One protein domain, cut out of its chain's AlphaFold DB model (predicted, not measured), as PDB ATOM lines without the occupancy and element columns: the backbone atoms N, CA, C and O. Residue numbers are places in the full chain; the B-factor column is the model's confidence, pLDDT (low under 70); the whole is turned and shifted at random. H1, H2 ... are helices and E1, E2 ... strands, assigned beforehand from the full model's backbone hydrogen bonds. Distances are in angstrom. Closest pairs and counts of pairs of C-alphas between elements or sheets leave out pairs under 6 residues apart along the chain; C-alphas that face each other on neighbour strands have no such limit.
ATOM      1  N   MET A   1     -41.241  50.584 -67.649       52.69
ATOM      2  CA  MET A   1     -40.922  49.221 -67.181       52.69
ATOM      3  C   MET A   1     -41.465  49.096 -65.766       52.69
ATOM      4  O   MET A   1     -41.155  49.971 -64.961       52.69
ATOM      5  N   PRO A   2     -42.354  48.137 -65.494       61.81
ATOM      6  CA  PRO A   2     -42.904  47.923 -64.159       61.81
ATOM      7  C   PRO A   2     -41.776  47.562 -63.188       61.81
ATOM      8  O   PRO A   2     -40.802  46.910 -63.563       61.81
ATOM      9  N   TYR A   3     -41.858  48.061 -61.957       68.75
ATOM     10  CA  TYR A   3     -40.827  47.823 -60.953       68.75
ATOM     11  C   TYR A   3     -41.024  46.448 -60.316       68.75
ATOM     12  O   TYR A   3     -42.039  46.219 -59.663       68.75
ATOM     13  N   ILE A   4     -40.032  45.567 -60.462       74.69
ATOM     14  CA  ILE A   4     -39.994  44.275 -59.770       74.69
ATOM     15  C   ILE A   4     -39.513  44.513 -58.336       74.69
ATOM     16  O   ILE A   4     -38.467  45.130 -58.111       74.69
ATOM     17  N   MET A   5     -40.293  44.047 -57.363       81.50
ATOM     18  CA  MET A   5     -39.927  44.044 -55.951       81.50
ATOM     19  C   MET A   5     -39.728  42.604 -55.498       81.50
ATOM     20  O   MET A   5     -40.647  41.796 -55.584       81.50
ATOM     21  N   GLU A   6     -38.537  42.300 -54.991       90.12
ATOM     22  CA  GLU A   6     -38.238  40.980 -54.451       90.12
ATOM     23  C   GLU A   6     -38.712  40.914 -52.997       90.12
ATOM     24  O   GLU A   6     -38.340  41.753 -52.164       90.12
ATOM     25  N   ILE A   7     -39.537  39.915 -52.694       94.56
ATOM     26  CA  ILE A   7     -40.039  39.653 -51.348       94.56
ATOM     27  C   ILE A   7     -39.503  38.299 -50.898       94.56
ATOM     28  O   ILE A   7     -39.793  37.270 -51.504       94.56
ATOM     29  N   TYR A   8     -38.732  38.304 -49.817       96.75
ATOM     30  CA  TYR A   8     -38.176  37.102 -49.208       96.75
ATOM     31  C   TYR A   8     -38.940  36.771 -47.936       96.75
ATOM     32  O   TYR A   8     -39.236  37.659 -47.136       96.75
ATOM     33  N   THR A   9     -39.230  35.492 -47.736       97.88
ATOM     34  CA  THR A   9     -39.964  34.992 -46.573       97.88
ATOM     35  C   THR A   9     -39.200  33.870 -45.913       97.88
ATOM     36  O   THR A   9     -38.669  33.005 -46.608       97.88
ATOM     37  N   ASP A  10     -39.222  33.845 -44.589       98.31
ATOM     38  CA  ASP A  10     -38.748  32.708 -43.811       98.31
ATOM     39  C   ASP A  10     -39.612  32.534 -42.561       98.31
ATOM     40  O   ASP A  10     -40.179  33.494 -42.030       98.31
ATOM     41  N   GLY A  11     -39.737  31.299 -42.097       98.06
ATOM     42  CA  GLY A  11     -40.531  30.954 -40.935       98.06
ATOM     43  C   GLY A  11     -39.919  29.780 -40.196       98.06
ATOM     44  O   GLY A  11     -39.594  28.758 -40.784       98.06
ATOM     45  N   GLY A  12     -39.803  29.908 -38.879       98.00
ATOM     46  CA  GLY A  12     -39.192  28.885 -38.044       98.00
ATOM     47  C   GLY A  12     -39.933  28.677 -36.739       98.00
ATOM     48  O   GLY A  12     -40.612  29.567 -36.220       98.00
ATOM     49  N   CYS A  13     -39.783  27.483 -36.180       98.50
ATOM     50  CA  CYS A  13     -40.322  27.133 -34.881       98.50
ATOM     51  C   CYS A  13     -39.297  26.387 -34.029       98.50
ATOM     52  O   CYS A  13     -38.886  25.261 -34.323       98.50
ATOM     53  N   ARG A  14     -38.962  26.967 -32.877       98.12
ATOM     54  CA  ARG A  14     -38.214  26.261 -31.838       98.12
ATOM     55  C   ARG A  14     -39.139  25.258 -31.155       98.12
ATOM     56  O   ARG A  14     -40.269  25.606 -30.820       98.12
ATOM     57  N   ARG A  15     -38.647  24.036 -30.912       97.06
ATOM     58  CA  ARG A  15     -39.408  22.938 -30.275       97.06
ATOM     59  C   ARG A  15     -40.713  22.605 -31.017       97.06
ATOM     60  O   ARG A  15     -41.738  22.387 -30.389       97.06
ATOM     61  N   ASN A  16     -40.638  22.564 -32.350       97.31
ATOM     62  CA  ASN A  16     -41.705  22.258 -33.311       97.31
ATOM     63  C   ASN A  16     -42.862  21.395 -32.749       97.31
ATOM     64  O   ASN A  16     -42.678  20.207 -32.494       97.31
ATOM     65  N   GLY A  17     -44.043  21.999 -32.561       95.94
ATOM     66  CA  GLY A  17     -45.272  21.319 -32.134       95.94
ATOM     67  C   GLY A  17     -45.392  20.986 -30.639       95.94
ATOM     68  O   GLY A  17     -46.406  20.425 -30.231       95.94
ATOM     69  N   ARG A  18     -44.398  21.315 -29.803       97.06
ATOM     70  CA  ARG A  18     -44.451  21.083 -28.345       97.06
ATOM     71  C   ARG A  18     -45.221  22.186 -27.613       97.06
ATOM     72  O   ARG A  18     -45.346  23.301 -28.106       97.06
ATOM     73  N   SER A  19     -45.690  21.896 -26.400       95.38
ATOM     74  CA  SER A  19     -46.461  22.835 -25.565       95.38
ATOM     75  C   SER A  19     -45.735  24.154 -25.263       95.38
ATOM     76  O   SER A  19     -46.382  25.169 -25.024       95.38
ATOM     77  N   ASP A  20     -44.404  24.155 -25.310       95.62
ATOM     78  CA  ASP A  20     -43.539  25.317 -25.107       95.62
ATOM     79  C   ASP A  20     -42.831  25.776 -26.398       95.62
ATOM     80  O   ASP A  20     -41.784  26.432 -26.358       95.62
ATOM     81  N   ALA A  21     -43.394  25.418 -27.555       97.75
ATOM     82  CA  ALA A  21     -42.893  25.834 -28.854       97.75
ATOM     83  C   ALA A  21     -43.028  27.350 -29.062       97.75
ATOM     84  O   ALA A  21     -44.001  27.983 -28.646       97.75
ATOM     85  N   ILE A  22     -42.045  27.931 -29.752       98.19
ATOM     86  CA  ILE A  22     -42.029  29.351 -30.121       98.19
ATOM     87  C   ILE A  22     -41.820  29.433 -31.627       98.19
ATOM     88  O   ILE A  22     -40.763  29.042 -32.119       98.19
ATOM     89  N   GLY A  23     -42.832  29.930 -32.338       98.12
ATOM     90  CA  GLY A  23     -42.792  30.145 -33.781       98.12
ATOM     91  C   GLY A  23     -42.663  31.621 -34.135       98.12
ATOM     92  O   GLY A  23     -43.243  32.478 -33.464       98.12
ATOM     93  N   ALA A  24     -41.943  31.908 -35.212       98.50
ATOM     94  CA  ALA A  24     -41.821  33.238 -35.786       98.50
ATOM     95  C   ALA A  24     -41.829  33.169 -37.316       98.50
ATOM     96  O   ALA A  24     -41.351  32.206 -37.908       98.50
ATOM     97  N   ALA A  25     -42.359  34.217 -37.930       98.62
ATOM     98  CA  ALA A  25     -42.341  34.460 -39.360       98.62
ATOM     99  C   ALA A  25     -41.639  35.793 -39.633       98.62
ATOM    100  O   ALA A  25     -41.784  36.745 -38.859       98.62
ATOM    101  N   ALA A  26     -40.902  35.867 -40.732       98.50
ATOM    102  CA  ALA A  26     -40.196  37.054 -41.178       98.50
ATOM    103  C   ALA A  26     -40.442  37.295 -42.669       98.50
ATOM    104  O   ALA A  26     -40.567  36.360 -43.461       98.50
ATOM    105  N   VAL A  27     -40.496  38.569 -43.043       98.38
ATOM    106  CA  VAL A  27     -40.582  39.011 -44.433       98.38
ATOM    107  C   VAL A  27     -39.621  40.168 -44.666       98.38
ATOM    108  O   VAL A  27     -39.511  41.061 -43.825       98.38
ATOM    109  N   VAL A  28     -38.936  40.162 -45.807       97.75
ATOM    110  CA  VAL A  28     -38.015  41.218 -46.228       97.75
ATOM    111  C   VAL A  28     -38.350  41.665 -47.640       97.75
ATOM    112  O   VAL A  28     -38.379  40.860 -48.564       97.75
ATOM    113  N   PHE A  29     -38.574  42.965 -47.807       95.00
ATOM    114  CA  PHE A  29     -38.714  43.603 -49.111       95.00
ATOM    115  C   PHE A  29     -37.363  44.176 -49.504       95.00
ATOM    116  O   PHE A  29     -36.806  45.000 -48.772       95.00
ATOM    117  N   LYS A  30     -36.853  43.773 -50.663       92.81
ATOM    118  CA  LYS A  30     -35.627  44.319 -51.239       92.81
ATOM    119  C   LYS A  30     -35.990  45.200 -52.425       92.81
ATOM    120  O   LYS A  30     -36.644  44.767 -53.372       92.81
ATOM    121  N   ASN A  31     -35.598  46.470 -52.353       87.06
ATOM    122  CA  ASN A  31     -35.798  47.390 -53.469       87.06
ATOM    123  C   ASN A  31     -34.681  47.243 -54.519       87.06
ATOM    124  O   ASN A  31     -33.653  46.615 -54.273       87.06
ATOM    125  N   ARG A  32     -34.845  47.905 -55.672       84.06
ATOM    126  CA  ARG A  32     -33.864  47.888 -56.776       84.06
ATOM    127  C   ARG A  32     -32.447  48.345 -56.403       84.06
ATOM    128  O   ARG A  32     -31.505  48.066 -57.127       84.06
ATOM    129  N   PHE A  33     -32.306  49.091 -55.310       87.88
ATOM    130  CA  PHE A  33     -31.025  49.601 -54.822       87.88
ATOM    131  C   PHE A  33     -30.401  48.674 -53.769       87.88
ATOM    132  O   PHE A  33     -29.445  49.057 -53.103       87.88
ATOM    133  N   GLY A  34     -30.972  47.483 -53.563       87.62
ATOM    134  CA  GLY A  34     -30.516  46.523 -52.562       87.62
ATOM    135  C   GLY A  34     -30.892  46.881 -51.123       87.62
ATOM    136  O   GLY A  34     -30.510  46.159 -50.207       87.62
ATOM    137  N   LYS A  35     -31.658  47.957 -50.886       91.94
ATOM    138  CA  LYS A  35     -32.114  48.302 -49.535       91.94
ATOM    139  C   LYS A  35     -33.197  47.321 -49.098       91.94
ATOM    140  O   LYS A  35     -34.243  47.214 -49.744       91.94
ATOM    141  N   CYS A  36     -32.957  46.682 -47.960       94.81
ATOM    142  CA  CYS A  36     -33.877  45.753 -47.323       94.81
ATOM    143  C   CYS A  36     -34.738  46.463 -46.270       94.81
ATOM    144  O   CYS A  36     -34.232  47.230 -45.454       94.81
ATOM    145  N   THR A  37     -36.043  46.195 -46.274       96.06
ATOM    146  CA  THR A  37     -36.967  46.556 -45.187       96.06
ATOM    147  C   THR A  37     -37.623  45.280 -44.687       96.06
ATOM    148  O   THR A  37     -38.184  44.540 -45.490       96.06
ATOM    149  N   GLY A  38     -37.504  44.995 -43.390       96.81
ATOM    150  CA  GLY A  38     -37.932  43.729 -42.804       96.81
ATOM    151  C   GLY A  38     -39.026  43.889 -41.757       96.81
ATOM    152  O   GLY A  38     -39.080  44.896 -41.050       96.81
ATOM    153  N   TRP A  39     -39.865  42.867 -41.634       98.44
ATOM    154  CA  TRP A  39     -40.880  42.748 -40.594       98.44
ATOM    155  C   TRP A  39     -40.888  41.333 -40.028       98.44
ATOM    156  O   TRP A  39     -40.592  40.368 -40.733       98.44
ATOM    157  N   THR A  40     -41.286  41.205 -38.767       98.25
ATOM    158  CA  THR A  40     -41.439  39.915 -38.093       98.25
ATOM    159  C   THR A  40     -42.811  39.801 -37.441       98.25
ATOM    160  O   THR A  40     -43.468  40.799 -37.137       98.25
ATOM    161  N   ARG A  41     -43.266  38.563 -37.249       97.94
ATOM    162  CA  ARG A  41     -44.516  38.232 -36.567       97.94
ATOM    163  C   ARG A  41     -44.322  36.963 -35.747       97.94
ATOM    164  O   ARG A  41     -43.888  35.941 -36.274       97.94
ATOM    165  N   SER A  42     -44.662  37.008 -34.463       98.25
ATOM    166  CA  SER A  42     -44.716  35.805 -33.627       98.25
ATOM    167  C   SER A  42     -45.974  34.997 -33.935       98.25
ATOM    168  O   SER A  42     -47.048  35.567 -34.130       98.25
ATOM    169  N   LEU A  43     -45.852  33.671 -33.956       98.19
ATOM    170  CA  LEU A  43     -47.009  32.795 -34.121       98.19
ATOM    171  C   LEU A  43     -47.809  32.695 -32.810       98.19
ATOM    172  O   LEU A  43     -47.213  32.719 -31.727       98.19
ATOM    173  N   PRO A  44     -49.143  32.517 -32.885       97.25
ATOM    174  CA  PRO A  44     -49.956  32.221 -31.713       97.25
ATOM    175  C   PRO A  44     -49.457  30.972 -30.979       97.25
ATOM    176  O   PRO A  44     -49.066  29.989 -31.613       97.25
ATOM    177  N   ARG A  45     -49.523  30.991 -29.640       94.81
ATOM    178  CA  ARG A  45     -49.111  29.855 -28.796       94.81
ATOM    179  C   ARG A  45     -50.048  28.649 -28.891       94.81
ATOM    180  O   ARG A  45     -49.600  27.534 -28.646       94.81
ATOM    181  N   TYR A  46     -51.325  28.864 -29.219       94.50
ATOM    182  CA  TYR A  46     -52.315  27.800 -29.380       94.50
ATOM    183  C   TYR A  46     -53.003  27.883 -30.759       94.50
ATOM    184  O   TYR A  46     -53.420  28.976 -31.148       94.50
ATOM    185  N   PRO A  47     -53.124  26.762 -31.501       95.19
ATOM    186  CA  PRO A  47     -52.422  25.497 -31.253       95.19
ATOM    187  C   PRO A  47     -50.893  25.709 -31.254       95.19
ATOM    188  O   PRO A  47     -50.440  26.735 -31.778       95.19
ATOM    189  N   PRO A  48     -50.091  24.795 -30.675       97.69
ATOM    190  CA  PRO A  48     -48.639  24.932 -30.661       97.69
ATOM    191  C   PRO A  48     -48.062  25.243 -32.051       97.69
ATOM    192  O   PRO A  48     -48.490  24.639 -33.047       97.69
ATOM    193  N   PRO A  49     -47.140  26.212 -32.174       98.12
ATOM    194  CA  PRO A  49     -46.536  26.543 -33.457       98.12
ATOM    195  C   PRO A  49     -45.731  25.368 -34.021       98.12
ATOM    196  O   PRO A  49     -45.170  24.553 -33.285       98.12
ATOM    197  N   THR A  50     -45.679  25.300 -35.351       98.56
ATOM    198  CA  THR A  50     -44.849  24.351 -36.096       98.56
ATOM    199  C   THR A  50     -44.041  25.079 -37.162       98.56
ATOM    200  O   THR A  50     -44.383  26.206 -37.525       98.56
ATOM    201  N   ASN A  51     -42.992  24.442 -37.689       98.25
ATOM    202  CA  ASN A  51     -42.214  24.985 -38.806       98.25
ATOM    203  C   ASN A  51     -43.115  25.256 -40.018       98.25
ATOM    204  O   ASN A  51     -43.096  26.354 -40.557       98.25
ATOM    205  N   GLN A  52     -44.000  24.314 -40.367       98.19
ATOM    206  CA  GLN A  52     -44.905  24.472 -41.513       98.19
ATOM    207  C   GLN A  52     -45.857  25.658 -41.320       98.19
ATOM    208  O   GLN A  52     -46.064  26.458 -42.229       98.19
ATOM    209  N   ARG A  53     -46.420  25.812 -40.113       98.12
ATOM    210  CA  ARG A  53     -47.263  26.969 -39.796       98.12
ATOM    211  C   ARG A  53     -46.470  28.267 -39.870       98.12
ATOM    212  O   ARG A  53     -47.032  29.272 -40.292       98.12
ATOM    213  N   ALA A  54     -45.205  28.264 -39.455       98.50
ATOM    214  CA  ALA A  54     -44.354  29.444 -39.492       98.50
ATOM    215  C   ALA A  54     -44.051  29.884 -40.930       98.50
ATOM    216  O   ALA A  54     -44.250  31.054 -41.249       98.50
ATOM    217  N   GLU A  55     -43.677  28.954 -41.811       98.38
ATOM    218  CA  GLU A  55     -43.435  29.230 -43.235       98.38
ATOM    219  C   GLU A  55     -44.697  29.746 -43.942       98.38
ATOM    220  O   GLU A  55     -44.660  30.777 -44.611       98.38
ATOM    221  N   ILE A  56     -45.849  29.096 -43.733       98.31
ATOM    222  CA  ILE A  56     -47.128  29.555 -44.301       98.31
ATOM    223  C   ILE A  56     -47.494  30.942 -43.759       98.31
ATOM    224  O   ILE A  56     -47.937  31.807 -44.513       98.31
ATOM    225  N   THR A  57     -47.272  31.185 -42.463       98.38
ATOM    226  CA  THR A  57     -47.497  32.508 -41.861       98.38
ATOM    227  C   THR A  57     -46.598  33.565 -42.500       98.38
ATOM    228  O   THR A  57     -47.058  34.683 -42.709       98.38
ATOM    229  N   ALA A  58     -45.351  33.235 -42.846       98.38
ATOM    230  CA  ALA A  58     -44.441  34.151 -43.531       98.38
ATOM    231  C   ALA A  58     -44.935  34.513 -44.939       98.38
ATOM    232  O   ALA A  58     -44.902  35.686 -45.307       98.38
ATOM    233  N   ILE A  59     -45.473  33.544 -45.687       97.88
ATOM    234  CA  ILE A  59     -46.083  33.779 -47.006       97.88
ATOM    235  C   ILE A  59     -47.318  34.677 -46.888       97.88
ATOM    236  O   ILE A  59     -47.417  35.679 -47.594       97.88
ATOM    237  N   ILE A  60     -48.241  34.367 -45.972       98.00
ATOM    238  CA  ILE A  60     -49.431  35.200 -45.733       98.00
ATOM    239  C   ILE A  60     -49.007  36.620 -45.349       98.00
ATOM    240  O   ILE A  60     -49.513  37.593 -45.901       98.00
ATOM    241  N   PHE A  61     -48.028  36.745 -44.453       98.06
ATOM    242  CA  PHE A  61     -47.538  38.039 -44.000       98.06
ATOM    243  C   PHE A  61     -46.883  38.846 -45.130       98.06
ATOM    244  O   PHE A  61     -47.054  40.062 -45.195       98.06
ATOM    245  N   ALA A  62     -46.183  38.183 -46.051       96.81
ATOM    246  CA  ALA A  62     -45.657  38.818 -47.251       96.81
ATOM    247  C   ALA A  62     -46.751  39.343 -48.176       96.81
ATOM    248  O   ALA A  62     -46.648  40.482 -48.629       96.81
ATOM    249  N   LEU A  63     -47.806  38.562 -48.411       96.19
ATOM    250  CA  LEU A  63     -48.939  38.988 -49.234       96.19
ATOM    251  C   LEU A  63     -49.684  40.169 -48.599       96.19
ATOM    252  O   LEU A  63     -49.972  41.146 -49.283       96.19
ATOM    253  N   GLU A  64     -49.909  40.141 -47.283       96.94
ATOM    254  CA  GLU A  64     -50.484  41.274 -46.546       96.94
ATOM    255  C   GLU A  64     -49.637  42.546 -46.710       96.94
ATOM    256  O   GLU A  64     -50.173  43.626 -46.956       96.94
ATOM    257  N   LYS A  65     -48.305  42.436 -46.608       95.12
ATOM    258  CA  LYS A  65     -47.395  43.575 -46.820       95.12
ATOM    259  C   LYS A  65     -47.349  44.034 -48.272       95.12
ATOM    260  O   LYS A  65     -47.185  45.229 -48.511       95.12
ATOM    261  N   ALA A  66     -47.491  43.119 -49.226       92.50
ATOM    262  CA  ALA A  66     -47.536  43.451 -50.642       92.50
ATOM    263  C   ALA A  66     -48.802  44.254 -50.963       92.50
ATOM    264  O   ALA A  66     -48.701  45.287 -51.617       92.50
ATOM    265  N   LEU A  67     -49.955  43.846 -50.424       91.56
ATOM    266  CA  LEU A  67     -51.218  44.578 -50.546       91.56
ATOM    267  C   LEU A  67     -51.152  45.951 -49.859       91.56
ATOM    268  O   LEU A  67     -51.463  46.956 -50.485       91.56
ATOM    269  N   ASP A  68     -50.647  46.038 -48.624       91.62
ATOM    270  CA  ASP A  68     -50.460  47.330 -47.933       91.62
ATOM    271  C   ASP A  68     -49.530  48.276 -48.714       91.62
ATOM    272  O   ASP A  68     -49.707  49.494 -48.716       91.62
ATOM    273  N   LYS A  69     -48.524  47.730 -49.409       87.69
ATOM    274  CA  LYS A  69     -47.661  48.518 -50.292       87.69
ATOM    275  C   LYS A  69     -48.387  48.934 -51.570       87.69
ATOM    276  O   LYS A  69     -48.200  50.074 -51.984       87.69
ATOM    277  N   PHE A  70     -49.166  48.035 -52.168       84.81
ATOM    278  CA  PHE A  70     -49.953  48.259 -53.379       84.81
ATOM    279  C   PHE A  70     -50.932  49.424 -53.205       84.81
ATOM    280  O   PHE A  70     -50.873  50.369 -53.981       84.81
ATOM    281  N   GLU A  71     -51.717  49.423 -52.126       83.12
ATOM    282  CA  GLU A  71     -52.697  50.479 -51.807       83.12
ATOM    283  C   GLU A  71     -52.066  51.870 -51.607       83.12
ATOM    284  O   GLU A  71     -52.740  52.894 -51.678       83.12
ATOM    285  N   ARG A  72     -50.755  51.934 -51.340       82.44
ATOM    286  CA  ARG A  72     -50.009  53.192 -51.160       82.44
ATOM    287  C   ARG A  72     -49.320  53.680 -52.431       82.44
ATOM    288  O   ARG A  72     -48.624  54.696 -52.385       82.44
ATOM    289  N   LEU A  73     -49.397  52.929 -53.523       79.12
ATOM    290  CA  LEU A  73     -48.836  53.338 -54.802       79.12
ATOM    291  C   LEU A  73     -49.909  54.100 -55.578       79.12
ATOM    292  O   LEU A  73     -50.960  53.561 -55.881       79.12
ATOM    293  N   ASP A  74     -49.602  55.339 -55.950       67.06
ATOM    294  CA  ASP A  74     -50.492  56.232 -56.707       67.06
ATOM    295  C   ASP A  74     -50.546  55.877 -58.217       67.06
ATOM    296  O   ASP A  74     -50.694  56.733 -59.085       67.06
ATOM    297  N   THR A  75     -50.298  54.608 -58.566       66.94
ATOM    298  CA  THR A  75     -50.162  54.116 -59.950       66.94
ATOM    299  C   THR A  75     -51.031  52.872 -60.181       66.94
ATOM    300  O   THR A  75     -51.813  52.499 -59.314       66.94
ATOM    301  N   ASN A  76     -50.906  52.200 -61.338       63.06
ATOM    302  CA  ASN A  76     -51.517  50.886 -61.604       63.06
ATOM    303  C   ASN A  76     -50.466  49.753 -61.501       63.06
ATOM    304  O   ASN A  76     -49.981  49.279 -62.535       63.06
ATOM    305  N   PRO A  77     -50.010  49.375 -60.290       65.62
ATOM    306  CA  PRO A  77     -49.092  48.258 -60.116       65.62
ATOM    307  C   PRO A  77     -49.760  46.924 -60.475       65.62
ATOM    308  O   PRO A  77     -50.979  46.803 -60.497       65.62
ATOM    309  N   TYR A  78     -48.957  45.893 -60.732       61.69
ATOM    310  CA  TYR A  78     -49.425  44.512 -60.829       61.69
ATOM    311  C   TYR A  78     -48.465  43.600 -60.058       61.69
ATOM    312  O   TYR A  78     -47.278  43.909 -59.939       61.69
ATOM    313  N   LEU A  79     -48.987  42.504 -59.500       65.38
ATOM    314  CA  LEU A  79     -48.209  41.531 -58.733       65.38
ATOM    315  C   LEU A  79     -48.046  40.251 -59.551       65.38
ATOM    316  O   LEU A  79     -49.020  39.553 -59.819       65.38
ATOM    317  N   GLU A  80     -46.808  39.943 -59.916       67.12
ATOM    318  CA  GLU A  80     -46.426  38.669 -60.518       67.12
ATOM    319  C   GLU A  80     -45.743  37.810 -59.452       67.12
ATOM    320  O   GLU A  80     -44.826  38.264 -58.767       67.12
ATOM    321  N   ILE A  81     -46.239  36.587 -59.259       69.00
ATOM    322  CA  ILE A  81     -45.742  35.670 -58.233       69.00
ATOM    323  C   ILE A  81     -44.925  34.586 -58.924       69.00
ATOM    324  O   ILE A  81     -45.479  33.685 -59.550       69.00
ATOM    325  N   GLU A  82     -43.611  34.633 -58.740       73.19
ATOM    326  CA  GLU A  82     -42.711  33.558 -59.141       73.19
ATOM    327  C   GLU A  82     -42.136  32.864 -57.910       73.19
ATOM    328  O   GLU A  82     -41.752  33.490 -56.918       73.19
ATOM    329  N   ARG A  83     -42.043  31.533 -57.962       60.19
ATOM    330  CA  ARG A  83     -41.340  30.780 -56.927       60.19
ATOM    331  C   ARG A  83     -39.847  30.954 -57.176       60.19
ATOM    332  O   ARG A  83     -39.354  30.485 -58.199       60.19
ATOM    333  N   GLY A  84     -39.136  31.590 -56.244       54.53
ATOM    334  CA  GLY A  84     -37.686  31.747 -56.331       54.53
ATOM    335  C   GLY A  84     -37.017  30.399 -56.599       54.53
ATOM    336  O   GLY A  84     -36.982  29.525 -55.729       54.53
ATOM    337  N   ARG A  85     -36.505  30.208 -57.819       43.31
ATOM    338  CA  ARG A  85     -35.571  29.121 -58.100       43.31
ATOM    339  C   ARG A  85     -34.354  29.405 -57.233       43.31
ATOM    340  O   ARG A  85     -33.731  30.454 -57.386       43.31
ATOM    341  N   ARG A  86     -33.993  28.485 -56.330       42.84
ATOM    342  CA  ARG A  86     -32.609  28.459 -55.847       42.84
ATOM    343  C   ARG A  86     -31.752  28.435 -57.108       42.84
ATOM    344  O   ARG A  86     -31.865  27.481 -57.876       42.84
ATOM    345  N   ARG A  87     -30.941  29.472 -57.344       41.81
ATOM    346  CA  ARG A  87     -29.752  29.288 -58.175       41.81
ATOM    347  C   ARG A  87     -29.026  28.115 -57.531       41.81
ATOM    348  O   ARG A  87     -28.656  28.196 -56.362       41.81
ATOM    349  N   GLY A  88     -29.003  26.983 -58.227       37.06
ATOM    350  CA  GLY A  88     -28.257  25.826 -57.776       37.06
ATOM    351  C   GLY A  88     -26.805  26.255 -57.726       37.06
ATOM    352  O   GLY A  88     -26.198  26.446 -58.772       37.06
ATOM    353  N   VAL A  89     -26.274  26.460 -56.525       41.78
ATOM    354  CA  VAL A  89     -24.836  26.343 -56.327       41.78
ATOM    355  C   VAL A  89     -24.582  24.849 -56.463       41.78
ATOM    356  O   VAL A  89     -24.914  24.071 -55.565       41.78
ATOM    357  N   TYR A  90     -24.133  24.429 -57.642       41.81
ATOM    358  CA  TYR A  90     -23.525  23.119 -57.780       41.81
ATOM    359  C   TYR A  90     -22.205  23.216 -57.022       41.81
ATOM    360  O   TYR A  90     -21.332  23.995 -57.385       41.81
ATOM    361  N   LEU A  91     -22.109  22.506 -55.899       39.25
ATOM    362  CA  LEU A  91     -20.810  22.231 -55.310       39.25
ATOM    363  C   LEU A  91     -20.157  21.212 -56.230       39.25
ATOM    364  O   LEU A  91     -20.586  20.055 -56.276       39.25
ATOM    365  N   ASP A  92     -19.156  21.654 -56.982       47.47
ATOM    366  CA  ASP A  92     -18.274  20.744 -57.692       47.47
ATOM    367  C   ASP A  92     -17.660  19.784 -56.663       47.47
ATOM    368  O   ASP A  92     -17.465  20.145 -55.497       47.47
ATOM    369  N   SER A  93     -17.353  18.551 -57.065       54.03
ATOM    370  CA  SER A  93     -16.828  17.482 -56.196       54.03
ATOM    371  C   SER A  93     -15.511  17.818 -55.468       54.03
ATOM    372  O   SER A  93     -15.018  16.997 -54.699       54.03
ATOM    373  N   GLU A  94     -14.973  19.023 -55.669       55.34
ATOM    374  CA  GLU A  94     -13.769  19.568 -55.038       55.34
ATOM    375  C   GLU A  94     -14.007  20.861 -54.223       55.34
ATOM    376  O   GLU A  94     -13.054  21.461 -53.733       55.34
ATOM    377  N   GLY A  95     -15.258  21.288 -54.007       47.31
ATOM    378  CA  GLY A  95     -15.583  22.370 -53.062       47.31
ATOM    379  C   GLY A  95     -15.238  23.797 -53.513       47.31
ATOM    380  O   GLY A  95     -15.051  24.665 -52.662       47.31
ATOM    381  N   GLY A  96     -15.160  24.061 -54.821       44.84
ATOM    382  CA  GLY A  96     -15.039  25.416 -55.374       44.84
ATOM    383  C   GLY A  96     -16.400  26.016 -55.746       44.84
ATOM    384  O   GLY A  96     -17.219  25.345 -56.367       44.84
ATOM    385  N   GLU A  97     -16.651  27.274 -55.369       38.62
ATOM    386  CA  GLU A  97     -17.831  28.036 -55.803       38.62
ATOM    387  C   GLU A  97     -17.606  28.587 -57.222       38.62
ATOM    388  O   GLU A  97     -16.627  29.294 -57.465       38.62
ATOM    389  N   SER A  98     -18.516  28.305 -58.157       48.47
ATOM    390  CA  SER A  98     -18.550  28.958 -59.471       48.47
ATOM    391  C   SER A  98     -19.951  29.503 -59.781       48.47
ATOM    392  O   SER A  98     -20.967  28.840 -59.564       48.47
ATOM    393  N   GLU A  99     -20.022  30.751 -60.259       38.78
ATOM    394  CA  GLU A  99     -21.266  31.379 -60.719       38.78
ATOM    395  C   GLU A  99     -21.456  31.102 -62.220       38.78
ATOM    396  O   GLU A  99     -20.683  31.570 -63.055       38.78
ATOM    397  N   GLY A 100     -22.482  30.319 -62.568       43.56
ATOM    398  CA  GLY A 100     -22.853  30.041 -63.959       43.56
ATOM    399  C   GLY A 100     -23.503  31.252 -64.641       43.56
ATOM    400  O   GLY A 100     -24.436  31.842 -64.085       43.56
ATOM    401  N   GLY A 101     -22.988  31.603 -65.825       34.16
ATOM    402  CA  GLY A 101     -23.501  32.650 -66.720       34.16
ATOM    403  C   GLY A 101     -24.753  32.269 -67.500       34.16
ATOM    404  O   GLY A 101     -25.061  31.060 -67.599       34.16
TER     405      GLY A 101
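Overview. This is residues 1 to 101 of the 101 residues of the protein "RNase H type-1 domain-containing protein" of Aspergillus oryzae (strain ATCC 42149 / RIB 40) (UniProt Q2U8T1). Picture a small, narrow sheet of three long antiparallel strands, E1, E2 and E3, with one long helix, H1, laid slantwise over one face and no named helix over the other. After H1 comes a long tail with no named element, residues 71 to 101, and its residues 91 to 96 stick out free, far from the body of sheet and helix. The printed part has 101 residues, with three named strands and one named helix in the order E1, E2, E3, H1 along the chain; the sheet runs E1, E2, E3, antiparallel throughout. The class is mixed, helices and strands, with 45 residues, under half, in named elements. The whole is loose, with a radius of gyration of the C-alphas of 17.3 A, and flat, spanning 52 by 48 by 20 A.

Along the chain. Start at Met 1, the chain's first residue, and go on to C-alpha 6 at (-38.238, 40.980, -54.451), where E1 begins. E1 holds residues 6 to 14 and is 27.0 A long from first to last C-alpha. Seven residues further on, E2 takes up residues 22 to 30, a run of 26.7 A. Find E3 at residues 36 to 42, 20.1 A from first to last C-alpha. Then look for C-alpha 51 at (-42.214, 24.985, -38.806), where H1 begins; residues 51 to 70 make this helix, and it ends 28.5 A away at C-alpha 70, at (-49.953, 48.259, -53.379).

Arrangement. Begin with the sheet, where E2 is the inner strand and E1 and E3 are the edge strands. E1, E2 and E3 form a meander, each strand the antiparallel neighbour of the one before. E1 and E2 are a hairpin, with 167 degrees between their directions; look for N 8 and O 28 at 2.9 A, and N 26 and O 10 at 2.8 A, both within hydrogen-bond range. E2 and E3 are a hairpin too, at 161 degrees, with N 25 and O 41 at 2.8 A and N 39 and O 27 at 2.9 A within hydrogen-bond range. The sheet is twisted, its C-alphas lying up to 4.5 A off their best plane. Now move to H1, which is on one face of the sheet in an arrangement of two layers, one of strands and one of helix. Its height over the sheet is 7.3 A, and it lies over E1 and E2. On the local plane its line stands at 32 degrees to that of E1, only just slantwise to the strands. The closest C-alphas of E1 and H1 are those of Gly 11 and Glu 55, 4.1 A apart. Those of E2 and H1 are Ala 25 and Ala 58, at 4.7 A. E3 and H1 are near each other, with 12 pairs of C-alphas within 10 A. In H1 every O i to N i+4 pair is within hydrogen-bond range.

Size, cuts and confidence. The two C-alphas farthest apart are those of Asp 74 and Glu 94, 51.9 A, both in the stretch after H1. That stretch, residues 71 to 101, has C-alphas 10 to 32 A from the mean of all C-alphas, and it closes at Gly 101, the chain's last residue. The printed part has no cut. The link from E2 to E3 is tight, those from E1 to E2 and from E3 to H1 are short, and no link is long. The mean pLDDT of the printed part is 81.9; read the B-factor column at residues 1 to 3, 74 to 81 and 83 to 101 to find the model's values under 70.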